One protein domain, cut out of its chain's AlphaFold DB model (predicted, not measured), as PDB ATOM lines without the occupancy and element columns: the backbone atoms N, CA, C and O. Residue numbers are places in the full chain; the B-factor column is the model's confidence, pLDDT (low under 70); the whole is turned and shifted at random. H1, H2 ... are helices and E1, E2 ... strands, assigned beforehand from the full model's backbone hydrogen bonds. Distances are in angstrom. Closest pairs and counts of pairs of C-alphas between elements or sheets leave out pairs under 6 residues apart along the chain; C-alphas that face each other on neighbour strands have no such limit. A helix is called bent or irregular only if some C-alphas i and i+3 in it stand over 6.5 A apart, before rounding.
ATOM      1  N   ARG A   9      46.852  76.457   1.339       92.31
ATOM      2  CA  ARG A   9      46.545  76.623  -0.088       92.31
ATOM      3  C   ARG A   9      45.722  75.449  -0.627       92.31
ATOM      4  O   ARG A   9      44.723  75.689  -1.298       92.31
ATOM      5  N   ARG A  10      46.113  74.207  -0.321       95.12
ATOM      6  CA  ARG A  10      45.379  73.008  -0.754       95.12
ATOM      7  C   ARG A  10      43.971  72.982  -0.162       95.12
ATOM      8  O   ARG A  10      43.027  72.736  -0.899       95.12
ATOM      9  N   ILE A  11      43.826  73.329   1.117       92.69
ATOM     10  CA  ILE A  11      42.513  73.442   1.774       92.69
ATOM     11  C   ILE A  11      41.626  74.457   1.039       92.69
ATOM     12  O   ILE A  11      40.518  74.110   0.645       92.69
ATOM     13  N   ARG A  12      42.125  75.674   0.777       92.38
ATOM     14  CA  ARG A  12      41.365  76.717   0.059       92.38
ATOM     15  C   ARG A  12      40.897  76.271  -1.327       92.38
ATOM     16  O   ARG A  12      39.755  76.524  -1.690       92.38
ATOM     17  N   LEU A  13      41.760  75.594  -2.088       95.94
ATOM     18  CA  LEU A  13      41.406  75.069  -3.412       95.94
ATOM     19  C   LEU A  13      40.319  73.994  -3.331       95.94
ATOM     20  O   LEU A  13      39.398  73.997  -4.147       95.94
ATOM     21  N   THR A  14      40.402  73.100  -2.344       95.56
ATOM     22  CA  THR A  14      39.370  72.084  -2.112       95.56
ATOM     23  C   THR A  14      38.036  72.725  -1.744       95.56
ATOM     24  O   THR A  14      37.030  72.390  -2.360       95.56
ATOM     25  N   ILE A  15      38.021  73.689  -0.815       95.12
ATOM     26  CA  ILE A  15      36.797  74.420  -0.453       95.12
ATOM     27  C   ILE A  15      36.191  75.121  -1.674       95.12
ATOM     28  O   ILE A  15      35.001  74.968  -1.929       95.12
ATOM     29  N   ASN A  16      37.001  75.812  -2.480       95.75
ATOM     30  CA  ASN A  16      36.510  76.472  -3.690       95.75
ATOM     31  C   ASN A  16      35.852  75.483  -4.667       95.75
ATOM     32  O   ASN A  16      34.790  75.768  -5.209       95.75
ATOM     33  N   ARG A  17      36.445  74.298  -4.868       97.62
ATOM     34  CA  ARG A  17      35.840  73.250  -5.708       97.62
ATOM     35  C   ARG A  17      34.522  72.741  -5.127       97.62
ATOM     36  O   ARG A  17      33.572  72.552  -5.876       97.62
ATOM     37  N   LEU A  18      34.446  72.548  -3.809       97.44
ATOM     38  CA  LEU A  18      33.210  72.131  -3.142       97.44
ATOM     39  C   LEU A  18      32.081  73.152  -3.330       97.44
ATOM     40  O   LEU A  18      30.949  72.751  -3.584       97.44
ATOM     41  N   ILE A  19      32.391  74.446  -3.264       96.00
ATOM     42  CA  ILE A  19      31.413  75.520  -3.477       96.00
ATOM     43  C   ILE A  19      31.001  75.594  -4.952       96.00
ATOM     44  O   ILE A  19      29.820  75.492  -5.261       96.00
ATOM     45  N   VAL A  20      31.965  75.749  -5.866       95.81
ATOM     46  CA  VAL A  20      31.694  76.105  -7.271       95.81
ATOM     47  C   VAL A  20      31.253  74.910  -8.116       95.81
ATOM     48  O   VAL A  20      30.412  75.067  -8.991       95.81
ATOM     49  N   LEU A  21      31.821  73.722  -7.886       97.56
ATOM     50  CA  LEU A  21      31.536  72.538  -8.711       97.56
ATOM     51  C   LEU A  21      30.498  71.622  -8.066       97.56
ATOM     52  O   LEU A  21      29.693  71.005  -8.757       97.56
ATOM     53  N   HIS A  22      30.529  71.512  -6.738       97.31
ATOM     54  CA  HIS A  22      29.663  70.594  -5.996       97.31
ATOM     55  C   HIS A  22      28.521  71.296  -5.256       97.31
ATOM     56  O   HIS A  22      27.769  70.621  -4.548       97.31
ATOM     57  N   HIS A  23      28.393  72.617  -5.419       95.50
ATOM     58  CA  HIS A  23      27.306  73.433  -4.877       95.50
ATOM     59  C   HIS A  23      27.096  73.236  -3.370       95.50
ATOM     60  O   HIS A  23      25.973  73.262  -2.867       95.50
ATOM     61  N   LYS A  24      28.185  72.991  -2.628       97.06
ATOM     62  CA  LYS A  24      28.127  72.851  -1.173       97.06
ATOM     63  C   LYS A  24      28.058  74.237  -0.537       97.06
ATOM     64  O   LYS A  24      28.930  75.062  -0.818       97.06
ATOM     65  N   PRO A  25      27.060  74.500   0.325       95.75
ATOM     66  CA  PRO A  25      26.884  75.809   0.928       95.75
ATOM     67  C   PRO A  25      27.898  75.962   2.067       95.75
ATOM     68  O   PRO A  25      27.637  75.590   3.205       95.75
ATOM     69  N   ILE A  26      29.099  76.437   1.740       96.25
ATOM     70  CA  ILE A  26      30.206  76.598   2.688       96.25
ATOM     71  C   ILE A  26      30.496  78.087   2.856       96.25
ATOM     72  O   ILE A  26      30.843  78.769   1.892       96.25
ATOM     73  N   GLY A  27      30.377  78.570   4.089       94.00
ATOM     74  CA  GLY A  27      30.762  79.918   4.489       94.00
ATOM     75  C   GLY A  27      32.177  79.966   5.063       94.00
ATOM     76  O   GLY A  27      32.810  78.936   5.316       94.00
ATOM     77  N   ALA A  28      32.684  81.180   5.277       90.75
ATOM     78  CA  ALA A  28      33.955  81.412   5.953       90.75
ATOM     79  C   ALA A  28      33.839  82.570   6.947       90.75
ATOM     80  O   ALA A  28      33.281  83.614   6.617       90.75
ATOM     81  N   VAL A  29      34.416  82.405   8.136       87.06
ATOM     82  CA  VAL A  29      34.565  83.468   9.135       87.06
ATOM     83  C   VAL A  29      36.043  83.816   9.268       87.06
ATOM     84  O   VAL A  29      36.894  82.936   9.406       87.06
ATOM     85  N   TYR A  30      36.345  85.113   9.243       78.25
ATOM     86  CA  TYR A  30      37.684  85.664   9.471       78.25
ATOM     87  C   TYR A  30      37.698  86.561  10.720       78.25
ATOM     88  O   TYR A  30      38.230  87.670  10.701       78.25
ATOM     89  N   ARG A  31      37.063  86.101  11.807       78.94
ATOM     90  CA  ARG A  31      37.050  86.765  13.118       78.94
ATOM     91  C   ARG A  31      37.839  85.922  14.112       78.94
ATOM     92  O   ARG A  31      37.446  84.803  14.425       78.94
ATOM     93  N   LYS A  32      38.948  86.456  14.634       77.31
ATOM     94  CA  LYS A  32      39.703  85.782  15.701       77.31
ATOM     95  C   LYS A  32      38.830  85.673  16.967       77.31
ATOM     96  O   LYS A  32      38.149  86.644  17.282       77.31
ATOM     97  N   PRO A  33      38.865  84.546  17.703       78.94
ATOM     98  CA  PRO A  33      39.675  83.347  17.458       78.94
ATOM     99  C   PRO A  33      39.044  82.348  16.464       78.94
ATOM    100  O   PRO A  33      39.733  81.448  15.987       78.94
ATOM    101  N   HIS A  34      37.768  82.516  16.117       74.69
ATOM    102  CA  HIS A  34      36.964  81.595  15.306       74.69
ATOM    103  C   HIS A  34      37.152  81.788  13.790       74.69
ATOM    104  O   HIS A  34      36.205  82.035  13.045       74.69
ATOM    105  N   ASN A  35      38.395  81.653  13.321       83.88
ATOM    106  CA  ASN A  35      38.700  81.666  11.891       83.88
ATOM    107  C   ASN A  35      38.491  80.276  11.280       83.88
ATOM    108  O   ASN A  35      39.109  79.309  11.731       83.88
ATOM    109  N   GLY A  36      37.709  80.171  10.209       89.00
ATOM    110  CA  GLY A  36      37.519  78.886   9.543       89.00
ATOM    111  C   GLY A  36      36.370  78.843   8.551       89.00
ATOM    112  O   GLY A  36      35.726  79.850   8.269       89.00
ATOM    113  N   TYR A  37      36.145  77.642   8.025       92.31
ATOM    114  CA  TYR A  37      35.028  77.319   7.145       92.31
ATOM    115  C   TYR A  37      33.943  76.589   7.928       92.31
ATOM    116  O   TYR A  37      34.255  75.826   8.840       92.31
ATOM    117  N   PHE A  38      32.693  76.780   7.530       93.12
ATOM    118  CA  PHE A  38      31.539  76.097   8.105       93.12
ATOM    119  C   PHE A  38      30.545  75.744   7.000       93.12
ATOM    120  O   PHE A  38      30.515  76.394   5.954       93.12
ATOM    121  N   ILE A  39      29.754  74.694   7.211       95.69
ATOM    122  CA  ILE A  39      28.624  74.380   6.336       95.69
ATOM    123  C   ILE A  39      27.461  75.247   6.802       95.69
ATOM    124  O   ILE A  39      27.153  75.253   7.986       95.69
ATOM    125  N   ILE A  40      26.848  75.976   5.879       96.31
ATOM    126  CA  ILE A  40      25.693  76.827   6.151       96.31
ATOM    127  C   ILE A  40      24.472  75.931   6.361       96.31
ATOM    128  O   ILE A  40      24.134  75.114   5.500       96.31
ATOM    129  N   THR A  41      23.808  76.114   7.493       96.81
ATOM    130  CA  THR A  41      22.651  75.333   7.943       96.81
ATOM    131  C   THR A  41      21.414  76.189   8.200       96.81
ATOM    132  O   THR A  41      20.309  75.652   8.237       96.81
ATOM    133  N   ASN A  42      21.573  77.509   8.324       96.50
ATOM    134  CA  ASN A  42      20.489  78.460   8.559       96.50
ATOM    135  C   ASN A  42      20.713  79.782   7.800       96.50
ATOM    136  O   ASN A  42      21.749  79.995   7.160       96.50
ATOM    137  N   ASP A  43      19.714  80.662   7.840       96.50
ATOM    138  CA  ASP A  43      19.737  81.916   7.085       96.50
ATOM    139  C   ASP A  43      20.654  82.982   7.693       96.50
ATOM    140  O   ASP A  43      21.249  83.760   6.947       96.50
ATOM    141  N   GLU A  44      20.862  82.979   9.009       94.69
ATOM    142  CA  GLU A  44      21.826  83.877   9.660       94.69
ATOM    143  C   GLU A  44      23.256  83.561   9.192       94.69
ATOM    144  O   GLU A  44      23.999  84.433   8.745       94.69
ATOM    145  N   GLU A  45      23.621  82.280   9.198       94.25
ATOM    146  CA  GLU A  45      24.877  81.752   8.664       94.25
ATOM    147  C   GLU A  45      25.054  82.070   7.177       94.25
ATOM    148  O   GLU A  45      26.157  82.407   6.728       94.25
ATOM    149  N   ARG A  46      23.964  81.989   6.406       95.12
ATOM    150  CA  ARG A  46      23.949  82.360   4.991       95.12
ATOM    151  C   ARG A  46      24.261  83.841   4.820       95.12
ATOM    152  O   ARG A  46      25.122  84.182   4.011       95.12
ATOM    153  N   GLN A  47      23.600  84.709   5.577       94.25
ATOM    154  CA  GLN A  47      23.825  86.148   5.519       94.25
ATOM    155  C   GLN A  47      25.266  86.498   5.906       94.25
ATOM    156  O   GLN A  47      25.943  87.204   5.158       94.25
ATOM    157  N   LEU A  48      25.777  85.911   6.991       91.50
ATOM    158  CA  LEU A  48      27.166  86.083   7.425       91.50
ATOM    159  C   LEU A  48      28.178  85.659   6.352       91.50
ATOM    160  O   LEU A  48      29.215  86.302   6.191       91.50
ATOM    161  N   ALA A  49      27.894  84.589   5.603       93.00
ATOM    162  CA  ALA A  49      28.749  84.146   4.504       93.00
ATOM    163  C   ALA A  49      28.690  85.081   3.280       93.00
ATOM    164  O   ALA A  49      29.687  85.214   2.566       93.00
ATOM    165  N   LEU A  50      27.546  85.729   3.031       93.62
ATOM    166  CA  LEU A  50      27.320  86.595   1.870       93.62
ATOM    167  C   LEU A  50      27.879  88.013   2.043       93.62
ATOM    168  O   LEU A  50      28.409  88.568   1.081       93.62
ATOM    169  N   GLU A  51      27.813  88.592   3.244       91.62
ATOM    170  CA  GLU A  51      28.318  89.946   3.531       91.62
ATOM    171  C   GLU A  51      29.750  90.218   3.027       91.62
ATOM    172  O   GLU A  51      29.954  91.184   2.282       91.62
ATOM    173  N   PRO A  52      30.769  89.390   3.343       89.88
ATOM    174  CA  PRO A  52      32.126  89.644   2.868       89.88
ATOM    175  C   PRO A  52      32.254  89.519   1.345       89.88
ATOM    176  O   PRO A  52      33.105  90.187   0.755       89.88
ATOM    177  N   LEU A  53      31.429  88.689   0.696       91.69
ATOM    178  CA  LEU A  53      31.419  88.551  -0.763       91.69
ATOM    179  C   LEU A  53      30.840  89.805  -1.423       91.69
ATOM    180  O   LEU A  53      31.413  90.303  -2.392       91.69
ATOM    181  N   ALA A  54      29.759  90.358  -0.872       94.38
ATOM    182  CA  ALA A  54      29.172  91.607  -1.345       94.38
ATOM    183  C   ALA A  54      30.174  92.772  -1.255       94.38
ATOM    184  O   ALA A  54      30.373  93.492  -2.237       94.38
ATOM    185  N   SER A  55      30.881  92.898  -0.127       93.62
ATOM    186  CA  SER A  55      31.937  93.906   0.054       93.62
ATOM    187  C   SER A  55      33.086  93.739  -0.946       93.62
ATOM    188  O   SER A  55      33.553  94.719  -1.525       93.62
ATOM    189  N   GLN A  56      33.516  92.500  -1.213       93.62
ATOM    190  CA  GLN A  56      34.540  92.225  -2.227       93.62
ATOM    191  C   GLN A  56      34.074  92.607  -3.636       93.62
ATOM    192  O   GLN A  56      34.844  93.193  -4.392       93.62
ATOM    193  N   ILE A  57      32.818  92.319  -3.990       96.81
ATOM    194  CA  ILE A  57      32.240  92.718  -5.281       96.81
ATOM    195  C   ILE A  57      32.227  94.245  -5.416       96.81
ATOM    196  O   ILE A  57      32.589  94.759  -6.474       96.81
ATOM    197  N   ALA A  58      31.837  94.973  -4.366       96.56
ATOM    198  CA  ALA A  58      31.833  96.435  -4.372       96.56
ATOM    199  C   ALA A  58      33.242  97.008  -4.604       96.56
ATOM    200  O   ALA A  58      33.430  97.856  -5.478       96.56
ATOM    201  N   GLU A  59      34.246  96.480  -3.904       96.81
ATOM    202  CA  GLU A  59      35.639  96.900  -4.075       96.81
ATOM    203  C   GLU A  59      36.172  96.565  -5.478       96.81
ATOM    204  O   GLU A  59      36.822  97.389  -6.122       96.81
ATOM    205  N   LEU A  60      35.851  95.382  -6.014       96.88
ATOM    206  CA  LEU A  60      36.228  95.005  -7.379       96.88
ATOM    207  C   LEU A  60      35.590  95.922  -8.430       96.88
ATOM    208  O   LEU A  60      36.254  96.285  -9.404       96.88
ATOM    209  N   LYS A  61      34.334  96.340  -8.232       96.44
ATOM    210  CA  LYS A  61      33.670  97.325  -9.099       96.44
ATOM    211  C   LYS A  61      34.383  98.674  -9.053       96.44
ATOM    212  O   LYS A  61      34.718  99.199 -10.113       96.44
ATOM    213  N   LYS A  62      34.694  99.180  -7.854       95.38
ATOM    214  CA  LYS A  62      35.446 100.430  -7.670       95.38
ATOM    215  C   LYS A  62      36.804 100.375  -8.372       95.38
ATOM    216  O   LYS A  62      37.135 101.249  -9.168       95.38
ATOM    217  N   ARG A  63      37.570  99.301  -8.155       96.25
ATOM    218  CA  ARG A  63      38.865  99.083  -8.822       96.25
ATOM    219  C   ARG A  63      38.730  99.036 -10.343       96.25
ATOM    220  O   ARG A  63      39.567  99.593 -11.043       96.25
ATOM    221  N   THR A  64      37.674  98.409 -10.857       96.81
ATOM    222  CA  THR A  64      37.403  98.347 -12.302       96.81
ATOM    223  C   THR A  64      37.129  99.730 -12.889       96.81
ATOM    224  O   THR A  64      37.623 100.028 -13.970       96.81
ATOM    225  N   GLN A  65      36.371 100.583 -12.194       94.50
ATOM    226  CA  GLN A  65      36.103 101.959 -12.635       94.50
ATOM    227  C   GLN A  65      37.389 102.789 -12.710       94.50
ATOM    228  O   GLN A  65      37.643 103.413 -13.737       94.50
ATOM    229  N   ILE A  66      38.237 102.695 -11.681       94.81
ATOM    230  CA  ILE A  66      39.547 103.363 -11.649       94.81
ATOM    231  C   ILE A  66      40.423 102.896 -12.821       94.81
ATOM    232  O   ILE A  66      40.983 103.719 -13.535       94.81
ATOM    233  N   ILE A  67      40.506 101.583 -13.068       95.12
ATOM    234  CA  ILE A  67      41.292 101.028 -14.188       95.12
ATOM    235  C   ILE A  67      40.749 101.490 -15.550       95.12
ATOM    236  O   ILE A  67      41.520 101.664 -16.489       95.12
ATOM    237  N   ARG A  68      39.434 101.701 -15.668       94.75
ATOM    238  CA  ARG A  68      38.800 102.232 -16.884       94.75
ATOM    239  C   ARG A  68      39.010 103.740 -17.075       94.75
ATOM    240  O   ARG A  68      38.628 104.240 -18.126       94.75
ATOM    241  N   GLY A  69      39.581 104.446 -16.097       90.81
ATOM    242  CA  GLY A  69      39.768 105.898 -16.150       90.81
ATOM    243  C   GLY A  69      38.467 106.693 -16.021       90.81
ATOM    244  O   GLY A  69      38.387 107.807 -16.524       90.81
TER     245      GLY A  69
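This is residues 9 to 69 of the 72 residues of an uncharacterized protein of Limosilactobacillus secaliphilus (UniProt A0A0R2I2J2). Picture a small head with one long arm: a two-stranded hairpin, E1 and E2, has H1 loosely by E1 and residues 45 to 52 of H2 close to E1, while residues 53 to 69, mostly H2, stick out and make the length. The 61 printed residues hold two named helices and two named strands in the order H1, E1, E2, H2; the sheet, E1 - E2, is antiparallel, and the class is mixed, helices and strands. The whole is loose, with a radius of gyration of the C-alphas of 14.0 A, and elongated, spanning 41 by 24 by 23 A.

Look first at E1, residues 26 to 30, and E2, residues 35 to 39, a hairpin of antiparallel neighbours at 163 degrees. Within hydrogen-bond range you find N 27 and O 38, 2.9 A, and N 36 and O 29, 3.0 A. Next comes H2, residues 43 to 67, whose closest C-alphas to E1 are Ala 49 and Gly 27, 4.7 A apart. E2 and H2 are near each other, with 6 pairs of C-alphas within 10 A. H2 has a kink of 26 degrees near residue 50 and is only just irregular: C-alphas 49 and 52 are 6.7 A apart. For H1, residues 9 to 20, the closest C-alphas to E1 are Ile 19 and Ile 26, 6.4 A apart. H1 is only just apart from E2, closest 8.3 A, and apart from H2. In H1 every O i to N i+4 pair is within hydrogen-bond range; in H2, 19 of 21 are.

Find C-alpha 9 at (46.545, 76.623, -0.088); from there H1 runs 16.5 A. E1 and E2 each measure 13.6 A. H2 runs 35.8 A, from C-alpha 43 at (19.737, 81.916, 7.085) to C-alpha 67 at (41.292, 101.028, -14.188).

The C-alphas farthest apart, Thr 41 and Gly 69, are 42.5 A apart. Residues 53 to 69, of which 53 to 67 belong to H2, stand free. The three links are tight, the printed part has no cut, and no printed residue is under 70 in pLDDT.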